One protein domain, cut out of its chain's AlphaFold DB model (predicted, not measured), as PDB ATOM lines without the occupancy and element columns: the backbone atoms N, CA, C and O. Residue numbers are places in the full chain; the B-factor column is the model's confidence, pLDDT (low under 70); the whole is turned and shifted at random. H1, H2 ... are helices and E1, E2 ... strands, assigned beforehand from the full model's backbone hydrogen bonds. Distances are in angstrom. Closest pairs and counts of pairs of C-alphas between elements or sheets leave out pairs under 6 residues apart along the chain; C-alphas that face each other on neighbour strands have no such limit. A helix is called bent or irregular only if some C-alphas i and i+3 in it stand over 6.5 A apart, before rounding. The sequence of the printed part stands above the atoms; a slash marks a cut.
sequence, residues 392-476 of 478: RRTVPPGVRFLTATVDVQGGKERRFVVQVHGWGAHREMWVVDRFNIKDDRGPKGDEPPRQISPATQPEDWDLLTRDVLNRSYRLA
ATOM      1  N   ARG A 392      13.012  47.036  22.297       84.62
ATOM      2  CA  ARG A 392      13.050  47.298  23.742       84.62
ATOM      3  C   ARG A 392      13.038  45.988  24.528       84.62
ATOM      4  O   ARG A 392      12.230  45.114  24.237       84.62
ATOM      5  N   ARG A 393      13.823  45.924  25.612       88.94
ATOM      6  CA  ARG A 393      13.945  44.756  26.513       88.94
ATOM      7  C   ARG A 393      14.527  43.504  25.853       88.94
ATOM      8  O   ARG A 393      14.400  42.411  26.410       88.94
ATOM      9  N   THR A 394      15.208  43.680  24.728       90.94
ATOM     10  CA  THR A 394      15.943  42.627  24.034       90.94
ATOM     11  C   THR A 394      17.426  42.992  24.031       90.94
ATOM     12  O   THR A 394      17.784  44.154  23.847       90.94
ATOM     13  N   VAL A 395      18.301  42.018  24.270       91.50
ATOM     14  CA  VAL A 395      19.756  42.194  24.214       91.50
ATOM     15  C   VAL A 395      20.207  42.074  22.753       91.50
ATOM     16  O   VAL A 395      20.033  40.999  22.174       91.50
ATOM     17  N   PRO A 396      20.764  43.137  22.138       89.12
ATOM     18  CA  PRO A 396      21.202  43.090  20.745       89.12
ATOM     19  C   PRO A 396      22.372  42.120  20.502       89.12
ATOM     20  O   PRO A 396      23.160  41.869  21.424       89.12
ATOM     21  N   PRO A 397      22.546  41.622  19.261       88.38
ATOM     22  CA  PRO A 397      23.691  40.788  18.909       88.38
ATOM     23  C   PRO A 397      25.011  41.533  19.153       88.38
ATOM     24  O   PRO A 397      25.151  42.698  18.795       88.38
ATOM     25  N   GLY A 398      25.995  40.858  19.751       87.56
ATOM     26  CA  GLY A 398      27.326  41.430  20.016       87.56
ATOM     27  C   GLY A 398      27.535  41.981  21.431       87.56
ATOM     28  O   GLY A 398      28.687  42.220  21.820       87.56
ATOM     29  N   VAL A 399      26.475  42.094  22.239       92.06
ATOM     30  CA  VAL A 399      26.591  42.383  23.677       92.06
ATOM     31  C   VAL A 399      27.292  41.228  24.400       92.06
ATOM     32  O   VAL A 399      26.985  40.057  24.200       92.06
ATOM     33  N   ARG A 400      28.259  41.560  25.260       91.06
ATOM     34  CA  ARG A 400      29.075  40.617  26.041       91.06
ATOM     35  C   ARG A 400      28.654  40.538  27.502       91.06
ATOM     36  O   ARG A 400      28.721  39.466  28.093       91.06
ATOM     37  N   PHE A 401      28.253  41.662  28.088       92.50
ATOM     38  CA  PHE A 401      27.755  41.727  29.459       92.50
ATOM     39  C   PHE A 401      26.800  42.907  29.635       92.50
ATOM     40  O   PHE A 401      26.817  43.862  28.854       92.50
ATOM     41  N   LEU A 402      25.974  42.837  30.680       94.00
ATOM     42  CA  LEU A 402      25.052  43.899  31.061       94.00
ATOM     43  C   LEU A 402      25.540  44.607  32.324       94.00
ATOM     44  O   LEU A 402      26.083  43.982  33.233       94.00
ATOM     45  N   THR A 403      25.289  45.907  32.403       94.62
ATOM     46  CA  THR A 403      25.419  46.686  33.638       94.62
ATOM     47  C   THR A 403      24.115  47.415  33.900       94.62
ATOM     48  O   THR A 403      23.614  48.111  33.015       94.62
ATOM     49  N   ALA A 404      23.590  47.311  35.116       94.38
ATOM     50  CA  ALA A 404      22.479  48.136  35.560       94.38
ATOM     51  C   ALA A 404      23.010  49.323  36.367       94.38
ATOM     52  O   ALA A 404      23.771  49.143  37.317       94.38
ATOM     53  N   THR A 405      22.601  50.533  35.999       94.12
ATOM     54  CA  THR A 405      22.795  51.724  36.822       94.12
ATOM     55  C   THR A 405      21.484  52.057  37.515       94.12
ATOM     56  O   THR A 405      20.417  52.046  36.899       94.12
ATOM     57  N   VAL A 406      21.566  52.324  38.815       93.00
ATOM     58  CA  VAL A 406      20.409  52.617  39.655       93.00
ATOM     59  C   VAL A 406      20.622  53.975  40.300       93.00
ATOM     60  O   VAL A 406      21.578  54.164  41.046       93.00
ATOM     61  N   ASP A 407      19.729  54.910  40.002       92.50
ATOM     62  CA  ASP A 407      19.680  56.217  40.642       92.50
ATOM     63  C   ASP A 407      18.569  56.236  41.705       92.50
ATOM     64  O   ASP A 407      17.417  55.871  41.438       92.50
ATOM     65  N   VAL A 408      18.934  56.616  42.930       90.31
ATOM     66  CA  VAL A 408      18.067  56.547  44.113       90.31
ATOM     67  C   VAL A 408      17.426  57.911  44.346       90.31
ATOM     68  O   VAL A 408      18.071  58.851  44.801       90.31
ATOM     69  N   GLN A 409      16.127  58.023  44.071       87.12
ATOM     70  CA  GLN A 409      15.385  59.275  44.209       87.12
ATOM     71  C   GLN A 409      14.605  59.279  45.529       87.12
ATOM     72  O   GLN A 409      13.592  58.598  45.657       87.12
ATOM     73  N   GLY A 410      15.071  60.050  46.519       76.62
ATOM     74  CA  GLY A 410      14.503  60.102  47.880       76.62
ATOM     75  C   GLY A 410      13.436  61.181  48.138       76.62
ATOM     76  O   GLY A 410      13.009  61.349  49.279       76.62
ATOM     77  N   GLY A 411      13.028  61.943  47.114       75.56
ATOM     78  CA  GLY A 411      12.090  63.073  47.231       75.56
ATOM     79  C   GLY A 411      10.613  62.678  47.413       75.56
ATOM     80  O   GLY A 411      10.296  61.563  47.810       75.56
ATOM     81  N   LYS A 412       9.673  63.590  47.099       73.38
ATOM     82  CA  LYS A 412       8.213  63.323  47.176       73.38
ATOM     83  C   LYS A 412       7.763  62.126  46.323       73.38
ATOM     84  O   LYS A 412       6.810  61.451  46.688       73.38
ATOM     85  N   GLU A 413       8.454  61.854  45.216       78.69
ATOM     86  CA  GLU A 413       8.213  60.690  44.360       78.69
ATOM     87  C   GLU A 413       9.334  59.656  44.494       78.69
ATOM     88  O   GLU A 413      10.165  59.502  43.591       78.69
ATOM     89  N   ARG A 414       9.360  58.965  45.637       87.06
ATOM     90  CA  ARG A 414      10.390  57.970  45.948       87.06
ATOM     91  C   ARG A 414      10.395  56.845  44.921       87.06
ATOM     92  O   ARG A 414       9.347  56.268  44.636       87.06
ATOM     93  N   ARG A 415      11.563  56.575  44.337       90.19
ATOM     94  CA  ARG A 415      11.748  55.517  43.335       90.19
ATOM     95  C   ARG A 415      13.214  55.147  43.152       90.19
ATOM     96  O   ARG A 415      14.093  55.990  43.329       90.19
ATOM     97  N   PHE A 416      13.450  53.937  42.666       92.38
ATOM     98  CA  PHE A 416      14.688  53.603  41.970       92.38
ATOM     99  C   PHE A 416      14.495  53.821  40.472       92.38
ATOM    100  O   PHE A 416      13.557  53.282  39.880       92.38
ATOM    101  N   VAL A 417      15.363  54.622  39.861       92.75
ATOM    102  CA  VAL A 417      15.409  54.812  38.409       92.75
ATOM    103  C   VAL A 417      16.502  53.906  37.866       92.75
ATOM    104  O   VAL A 417      17.683  54.142  38.106       92.75
ATOM    105  N   VAL A 418      16.104  52.863  37.145       94.38
ATOM    106  CA  VAL A 418      17.015  51.825  36.661       94.38
ATOM    107  C   VAL A 418      17.212  51.979  35.161       94.38
ATOM    108  O   VAL A 418      16.243  52.107  34.407       94.38
ATOM    109  N   GLN A 419      18.467  51.933  34.721       95.75
ATOM    110  CA  GLN A 419      18.818  51.836  33.310       95.75
ATOM    111  C   GLN A 419      19.810  50.698  33.091       95.75
ATOM    112  O   GLN A 419      20.875  50.653  33.704       95.75
ATOM    113  N   VAL A 420      19.448  49.771  32.208       94.69
ATOM    114  CA  VAL A 420      20.279  48.617  31.866       94.69
ATOM    115  C   VAL A 420      20.979  48.883  30.544       94.69
ATOM    116  O   VAL A 420      20.338  49.185  29.539       94.69
ATOM    117  N   HIS A 421      22.301  48.751  30.562       94.38
ATOM    118  CA  HIS A 421      23.166  48.903  29.401       94.38
ATOM    119  C   HIS A 421      23.786  47.563  29.033       94.38
ATOM    120  O   HIS A 421      24.244  46.839  29.919       94.38
ATOM    121  N   GLY A 422      23.834  47.255  27.742       93.44
ATOM    122  CA  GLY A 422      24.640  46.172  27.196       93.44
ATOM    123  C   GLY A 422      25.940  46.707  26.623       93.44
ATOM    124  O   GLY A 422      25.930  47.732  25.949       93.44
ATOM    125  N   TRP A 423      27.044  46.012  26.893       93.12
ATOM    126  CA  TRP A 423      28.383  46.388  26.444       93.12
ATOM    127  C   TRP A 423      28.942  45.369  25.463       93.12
ATOM    128  O   TRP A 423      28.976  44.174  25.760       93.12
ATOM    129  N   GLY A 424      29.397  45.847  24.310       91.38
ATOM    130  CA  GLY A 424      30.003  45.044  23.251       91.38
ATOM    131  C   GLY A 424      31.517  45.208  23.169       91.38
ATOM    132  O   GLY A 424      32.172  45.782  24.046       91.38
ATOM    133  N   ALA A 425      32.092  44.699  22.081       88.00
ATOM    134  CA  ALA A 425      33.484  44.983  21.748       88.00
ATOM    135  C   ALA A 425      33.680  46.490  21.488       88.00
ATOM    136  O   ALA A 425      32.731  47.230  21.252       88.00
ATOM    137  N   HIS A 426      34.922  46.970  21.571       86.75
ATOM    138  CA  HIS A 426      35.274  48.364  21.253       86.75
ATOM    139  C   HIS A 426      34.535  49.457  22.051       86.75
ATOM    140  O   HIS A 426      34.578  50.622  21.663       86.75
ATOM    141  N   ARG A 427      33.956  49.116  23.215       82.69
ATOM    142  CA  ARG A 427      33.140  50.020  24.053       82.69
ATOM    143  C   ARG A 427      31.836  50.464  23.382       82.69
ATOM    144  O   ARG A 427      31.302  51.515  23.732       82.69
ATOM    145  N   GLU A 428      31.315  49.664  22.459       85.75
ATOM    146  CA  GLU A 428      29.942  49.828  21.990       85.75
ATOM    147  C   GLU A 428      28.959  49.572  23.135       85.75
ATOM    148  O   GLU A 428      29.187  48.708  23.992       85.75
ATOM    149  N   MET A 429      27.892  50.368  23.172       89.19
ATOM    150  CA  MET A 429      26.924  50.375  24.260       89.19
ATOM    151  C   MET A 429      25.509  50.521  23.703       89.19
ATOM    152  O   MET A 429      25.247  51.422  22.909       89.19
ATOM    153  N   TRP A 430      24.591  49.687  24.190       90.50
ATOM    154  CA  TRP A 430      23.163  49.758  23.878       90.50
ATOM    155  C   TRP A 430      22.351  49.935  25.155       90.50
ATOM    156  O   TRP A 430      22.648  49.322  26.182       90.50
ATOM    157  N   VAL A 431      21.297  50.749  25.094       91.69
ATOM    158  CA  VAL A 431      20.310  50.844  26.176       91.69
ATOM    159  C   VAL A 431      19.289  49.724  25.986       91.69
ATOM    160  O   VAL A 431      18.533  49.740  25.021       91.69
ATOM    161  N   VAL A 432      19.266  48.756  26.904       91.69
ATOM    162  CA  VAL A 432      18.420  47.550  26.812       91.69
ATOM    163  C   VAL A 432      17.041  47.784  27.434       91.69
ATOM    164  O   VAL A 432      16.015  47.439  26.847       91.69
ATOM    165  N   ASP A 433      16.997  48.383  28.627       92.62
ATOM    166  CA  ASP A 433      15.747  48.692  29.327       92.62
ATOM    167  C   ASP A 433      15.913  49.920  30.227       92.62
ATOM    168  O   ASP A 433      17.005  50.232  30.715       92.62
ATOM    169  N   ARG A 434      14.798  50.609  30.463       92.56
ATOM    170  CA  ARG A 434      14.697  51.725  31.399       92.56
ATOM    171  C   ARG A 434      13.350  51.668  32.096       92.56
ATOM    172  O   ARG A 434      12.304  51.766  31.455       92.56
ATOM    173  N   PHE A 435      13.370  51.558  33.418       93.25
ATOM    174  CA  PHE A 435      12.153  51.469  34.215       93.25
ATOM    175  C   PHE A 435      12.342  52.069  35.606       93.25
ATOM    176  O   PHE A 435      13.457  52.305  36.067       93.25
ATOM    177  N   ASN A 436      11.215  52.330  36.265       93.50
ATOM    178  CA  ASN A 436      11.182  52.837  37.628       93.50
ATOM    179  C   ASN A 436      10.607  51.765  38.553       93.50
ATOM    180  O   ASN A 436       9.564  51.196  38.234       93.50
ATOM    181  N   ILE A 437      11.233  51.557  39.709       91.75
ATOM    182  CA  ILE A 437      10.663  50.786  40.818       91.75
ATOM    183  C   ILE A 437      10.100  51.805  41.803       91.75
ATOM    184  O   ILE A 437      10.852  52.601  42.365       91.75
ATOM    185  N   LYS A 438       8.772  51.841  41.932       91.69
ATOM    186  CA  LYS A 438       8.046  52.794  42.795       91.69
ATOM    187  C   LYS A 438       7.348  52.113  43.967       91.69
ATOM    188  O   LYS A 438       7.201  52.719  45.024       91.69
ATOM    189  N   ASP A 439       6.957  50.860  43.764       90.62
ATOM    190  CA  ASP A 439       6.151  50.097  44.699       90.62
ATOM    191  C   ASP A 439       6.734  48.692  44.854       90.62
ATOM    192  O   ASP A 439       7.234  48.106  43.891       90.62
ATOM    193  N   ASP A 440       6.622  48.152  46.058       88.06
ATOM    194  CA  ASP A 440       6.865  46.757  46.379       88.06
ATOM    195  C   ASP A 440       5.536  45.990  46.421       88.06
ATOM    196  O   ASP A 440       4.525  46.496  46.906       88.06
ATOM    197  N   ARG A 441       5.540  44.766  45.892       86.25
ATOM    198  CA  ARG A 441       4.391  43.848  45.839       86.25
ATOM    199  C   ARG A 441       4.707  42.506  46.504       86.25
ATOM    200  O   ARG A 441       4.157  41.475  46.122       86.25
ATOM    201  N   GLY A 442       5.632  42.510  47.458       79.50
ATOM    202  CA  GLY A 442       6.037  41.325  48.202       79.50
ATOM    203  C   GLY A 442       6.947  40.379  47.406       79.50
ATOM    204  O   GLY A 442       7.226  40.597  46.223       79.50
ATOM    205  N   PRO A 443       7.441  39.295  48.025       76.00
ATOM    206  CA  PRO A 443       8.485  38.441  47.446       76.00
ATOM    207  C   PRO A 443       8.103  37.772  46.118       76.00
ATOM    208  O   PRO A 443       8.976  37.504  45.294       76.00
ATOM    209  N   LYS A 444       6.806  37.507  45.904       76.19
ATOM    210  CA  LYS A 444       6.264  36.893  44.680       76.19
ATOM    211  C   LYS A 444       5.603  37.899  43.728       76.19
ATOM    212  O   LYS A 444       5.188  37.508  42.639       76.19
ATOM    213  N   GLY A 445       5.540  39.180  44.100       77.62
ATOM    214  CA  GLY A 445       4.953  40.246  43.283       77.62
ATOM    215  C   GLY A 445       3.418  40.260  43.230       77.62
ATOM    216  O   GLY A 445       2.850  40.924  42.361       77.62
ATOM    217  N   ASP A 446       2.754  39.522  44.120       81.56
ATOM    218  CA  ASP A 446       1.307  39.283  44.174       81.56
ATOM    219  C   ASP A 446       0.583  40.043  45.300       81.56
ATOM    220  O   ASP A 446      -0.647  40.011  45.375       81.56
ATOM    221  N   GLU A 447       1.311  40.774  46.143       85.00
ATOM    222  CA  GLU A 447       0.732  41.569  47.226       85.00
ATOM    223  C   GLU A 447       0.262  42.959  46.746       85.00
ATOM    224  O   GLU A 447       0.709  43.466  45.706       85.00
ATOM    225  N   PRO A 448      -0.647  43.619  47.494       86.69
ATOM    226  CA  PRO A 448      -1.034  44.999  47.222       86.69
ATOM    227  C   PRO A 448       0.187  45.936  47.185       86.69
ATOM    228  O   PRO A 448       1.070  45.815  48.033       86.69
ATOM    229  N   PRO A 449       0.245  46.892  46.236       87.75
ATOM    230  CA  PRO A 449       1.408  47.753  46.065       87.75
ATOM    231  C   PRO A 449       1.624  48.654  47.286       87.75
ATOM    232  O   PRO A 449       0.763  49.464  47.640       87.75
ATOM    233  N   ARG A 450       2.804  48.542  47.891       88.81
ATOM    234  CA  ARG A 450       3.308  49.421  48.947       88.81
ATOM    235  C   ARG A 450       4.352  50.358  48.356       88.81
ATOM    236  O   ARG A 450       5.340  49.897  47.800       88.81
ATOM    237  N   GLN A 451       4.176  51.666  48.517       88.88
ATOM    238  CA  GLN A 451       5.165  52.640  48.053       88.88
ATOM    239  C   GLN A 451       6.504  52.465  48.785       88.88
ATOM    240  O   GLN A 451       6.532  52.365  50.014       88.88
ATOM    241  N   ILE A 452       7.608  52.487  48.036       89.19
ATOM    242  CA  ILE A 452       8.949  52.298  48.602       89.19
ATOM    243  C   ILE A 452       9.469  53.562  49.299       89.19
ATOM    244  O   ILE A 452       9.181  54.700  48.913       89.19
ATOM    245  N   SER A 453      10.300  53.371  50.316       86.69
ATOM    246  CA  SER A 453      11.038  54.401  51.032       86.69
ATOM    247  C   SER A 453      12.477  53.954  51.351       86.69
ATOM    248  O   SER A 453      12.811  53.734  52.518       86.69
ATOM    249  N   PRO A 454      13.385  53.937  50.350       81.50
ATOM    250  CA  PRO A 454      14.751  53.409  50.495       81.50
ATOM    251  C   PRO A 454      15.612  54.080  51.575       81.50
ATOM    252  O   PRO A 454      16.624  53.525  51.998       81.50
ATOM    253  N   ALA A 455      15.238  55.292  52.000       82.00
ATOM    254  CA  ALA A 455      15.919  56.043  53.054       82.00
ATOM    255  C   ALA A 455      15.525  55.601  54.474       82.00
ATOM    256  O   ALA A 455      16.253  55.878  55.422       82.00
ATOM    257  N   THR A 456      14.362  54.965  54.638       84.25
ATOM    258  CA  THR A 456      13.803  54.600  55.951       84.25
ATOM    259  C   THR A 456      13.522  53.106  56.095       84.25
ATOM    260  O   THR A 456      13.352  52.649  57.219       84.25
ATOM    261  N   GLN A 457      13.448  52.365  54.988       85.75
ATOM    262  CA  GLN A 457      13.144  50.933  54.932       85.75
ATOM    263  C   GLN A 457      14.277  50.201  54.198       85.75
ATOM    264  O   GLN A 457      14.328  50.225  52.965       85.75
ATOM    265  N   PRO A 458      15.232  49.601  54.932       86.00
ATOM    266  CA  PRO A 458      16.345  48.858  54.344       86.00
ATOM    267  C   PRO A 458      15.901  47.703  53.437       86.00
ATOM    268  O   PRO A 458      16.557  47.441  52.436       86.00
ATOM    269  N   GLU A 459      14.771  47.063  53.743       86.38
ATOM    270  CA  GLU A 459      14.181  45.970  52.961       86.38
ATOM    271  C   GLU A 459      13.836  46.366  51.514       86.38
ATOM    272  O   GLU A 459      13.852  45.525  50.619       86.38
ATOM    273  N   ASP A 460      13.612  47.654  51.227       88.25
ATOM    274  CA  ASP A 460      13.358  48.113  49.856       88.25
ATOM    275  C   ASP A 460      14.586  47.951  48.944       88.25
ATOM    276  O   ASP A 460      14.456  47.953  47.720       88.25
ATOM    277  N   TRP A 461      15.788  47.799  49.506       89.88
ATOM    278  CA  TRP A 461      16.994  47.532  48.720       89.88
ATOM    279  C   TRP A 461      17.020  46.110  48.150       89.88
ATOM    280  O   TRP A 461      17.640  45.892  47.106       89.88
ATOM    281  N   ASP A 462      16.280  45.167  48.745       89.62
ATOM    282  CA  ASP A 462      16.148  43.803  48.221       89.62
ATOM    283  C   ASP A 462      15.436  43.781  46.859       89.62
ATOM    284  O   ASP A 462      15.655  42.878  46.042       89.62
ATOM    285  N   LEU A 463      14.667  44.832  46.549       89.00
ATOM    286  CA  LEU A 463      14.065  45.050  45.234       89.00
ATOM    287  C   LEU A 463      15.115  45.179  44.131       89.00
ATOM    288  O   LEU A 463      14.851  44.785  42.999       89.00
ATOM    289  N   LEU A 464      16.319  45.678  44.431       91.25
ATOM    290  CA  LEU A 464      17.397  45.729  43.440       91.25
ATOM    291  C   LEU A 464      17.895  44.325  43.099       91.25
ATOM    292  O   LEU A 464      18.153  44.026  41.936       91.25
ATOM    293  N   THR A 465      17.955  43.425  44.076       89.81
ATOM    294  CA  THR A 465      18.272  42.020  43.807       89.81
ATOM    295  C   THR A 465      17.152  41.351  43.010       89.81
ATOM    296  O   THR A 465      17.414  40.727  41.981       89.81
ATOM    297  N   ARG A 466      15.895  41.514  43.438       87.44
ATOM    298  CA  ARG A 466      14.724  40.877  42.810       87.44
ATOM    299  C   ARG A 466      14.462  41.381  41.388       87.44
ATOM    300  O   ARG A 466      14.370  40.580  40.463       87.44
ATOM    301  N   ASP A 467      14.352  42.696  41.218       88.19
ATOM    302  CA  ASP A 467      13.809  43.320  40.006       88.19
ATOM    303  C   ASP A 467      14.883  43.842  39.046       88.19
ATOM    304  O   ASP A 467      14.559  44.208  37.910       88.19
ATOM    305  N   VAL A 468      16.146  43.899  39.486       91.19
ATOM    306  CA  VAL A 468      17.274  44.354  38.660       91.19
ATOM    307  C   VAL A 468      18.292  43.239  38.446       91.19
ATOM    308  O   VAL A 468      18.538  42.882  37.298       91.19
ATOM    309  N   LEU A 469      18.862  42.666  39.512       90.81
ATOM    310  CA  LEU A 469      19.941  41.676  39.401       90.81
ATOM    311  C   LEU A 469      19.452  40.331  38.845       90.81
ATOM    312  O   LEU A 469      20.083  39.770  37.956       90.81
ATOM    313  N   ASN A 470      18.314  39.836  39.339       89.62
ATOM    314  CA  ASN A 470      17.732  38.556  38.919       89.62
ATOM    315  C   ASN A 470      16.866  38.664  37.655       89.62
ATOM    316  O   ASN A 470      16.295  37.672  37.198       89.62
ATOM    317  N   ARG A 471      16.736  39.865  37.086       89.00
ATOM    318  CA  ARG A 471      15.922  40.095  35.898       89.00
ATOM    319  C   ARG A 471      16.631  39.570  34.658       89.00
ATOM    320  O   ARG A 471      17.764  39.945  34.368       89.00
ATOM    321  N   SER A 472      15.932  38.739  33.896       90.69
ATOM    322  CA  SER A 472      16.405  38.227  32.616       90.69
ATOM    323  C   SER A 472      15.864  39.053  31.451       90.69
ATOM    324  O   SER A 472      14.761  39.602  31.497       90.69
ATOM    325  N   TYR A 473      16.663  39.129  30.390       91.50
ATOM    326  CA  TYR A 473      16.297  39.753  29.124       91.50
ATOM    327  C   TYR A 473      16.414  38.719  28.012       91.50
ATOM    328  O   TYR A 473      17.270  37.836  28.061       91.50
ATOM    329  N   ARG A 474      15.544  38.832  27.011       91.81
ATOM    330  CA  ARG A 474      15.589  37.982  25.822       91.81
ATOM    331  C   ARG A 474      16.790  38.379  24.962       91.81
ATOM    332  O   ARG A 474      17.038  39.570  24.798       91.81
ATOM    333  N   LEU A 475      17.505  37.410  24.398       89.50
ATOM    334  CA  LEU A 475      18.535  37.679  23.395       89.50
ATOM    335  C   LEU A 475      17.888  37.827  22.008       89.50
ATOM    336  O   LEU A 475      16.915  37.140  21.689       89.50
ATOM    337  N   ALA A 476      18.385  38.762  21.201       84.25
ATOM    338  CA  ALA A 476      17.840  39.029  19.868       84.25
ATOM    339  C   ALA A 476      18.130  37.905  18.857       84.25
ATOM    340  O   ALA A 476      17.430  37.792  17.852       84.25
TER     341      ALA A 476
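What this domain is: This is residues 392 to 476 of the 478 residues of a protein of Halomonas sp. TD01 (UniProt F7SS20). A long, twisted sheet of three antiparallel strands, E1, E2 and E3, makes a wall with one short helix, H1, over one face and the opposite face bare. A long looping link, residues 438 to 457, joins E3 to H1, and near the two ends of the printed part residues 394 to 395 pair with residues 474 to 475, parallel. The printed part has 85 residues, with three named strands followed by one named helix, in sheet order E1, E2, E3; the class is mixed, helices and strands, with under half of the residues, 39, in named elements. The whole is elongated, spanning 41 by 26 by 19 A, and only just loose, close to compact, with a radius of gyration of the C-alphas of 14.4 A.

Where its parts are: E1 is residues 401 to 409, 26.0 A from first to last C-alpha, and begins with C-alpha 401 at (27.755, 41.727, 29.459). E2 is residues 415 to 423, 25.4 A long, and E3 is residues 429 to 437, 23.2 A long. H1 is residues 458 to 469, 17.0 A long, ending with C-alpha 469 at (19.941, 41.676, 39.401). H1 is neither bent nor irregular, but only just: C-alphas 466 and 469 are 6.3 A apart.

How they stand to each other: E1, E2 and E3 form a meander, each strand the antiparallel neighbour of the one before, with E1 and E3 as edge strands. E1 and E2 are a hairpin at 160 degrees between directions, with N 405 and O 419 within hydrogen-bond range at 2.9 A. E2 and E3 are a hairpin at 163 degrees, with N 422 and O 430 at 2.8 A. H1 is on the sheet, two layers with the helix on one face, at a height over the sheet of 9.4 A. It lies over E2, with 4 of its C-alphas, and only just over E1, with 3. On the local plane its line and that of E2 stand at 29 degrees; it runs along the strands, only just. The closest C-alphas of E1 and H1 are those of Ala 404 and Val 468, 7.1 A apart. In H1, 4 of 8 O i to N i+4 pairs are within hydrogen-bond range, and 6 of 9 O i to N i+3 pairs.

The domain as a whole: The two C-alphas farthest apart are those of His 426 and Pro 448, 44.8 A. The printed part has no cut. The links E1 to E2 and E2 to E3 are tight, with 5 residues each, and the link E3 to H1 is long, with 20; within it residues 450 to 451 pair with residues 439 to 440, antiparallel. The mean pLDDT of the printed part is 88.5, and no printed residue is under 70.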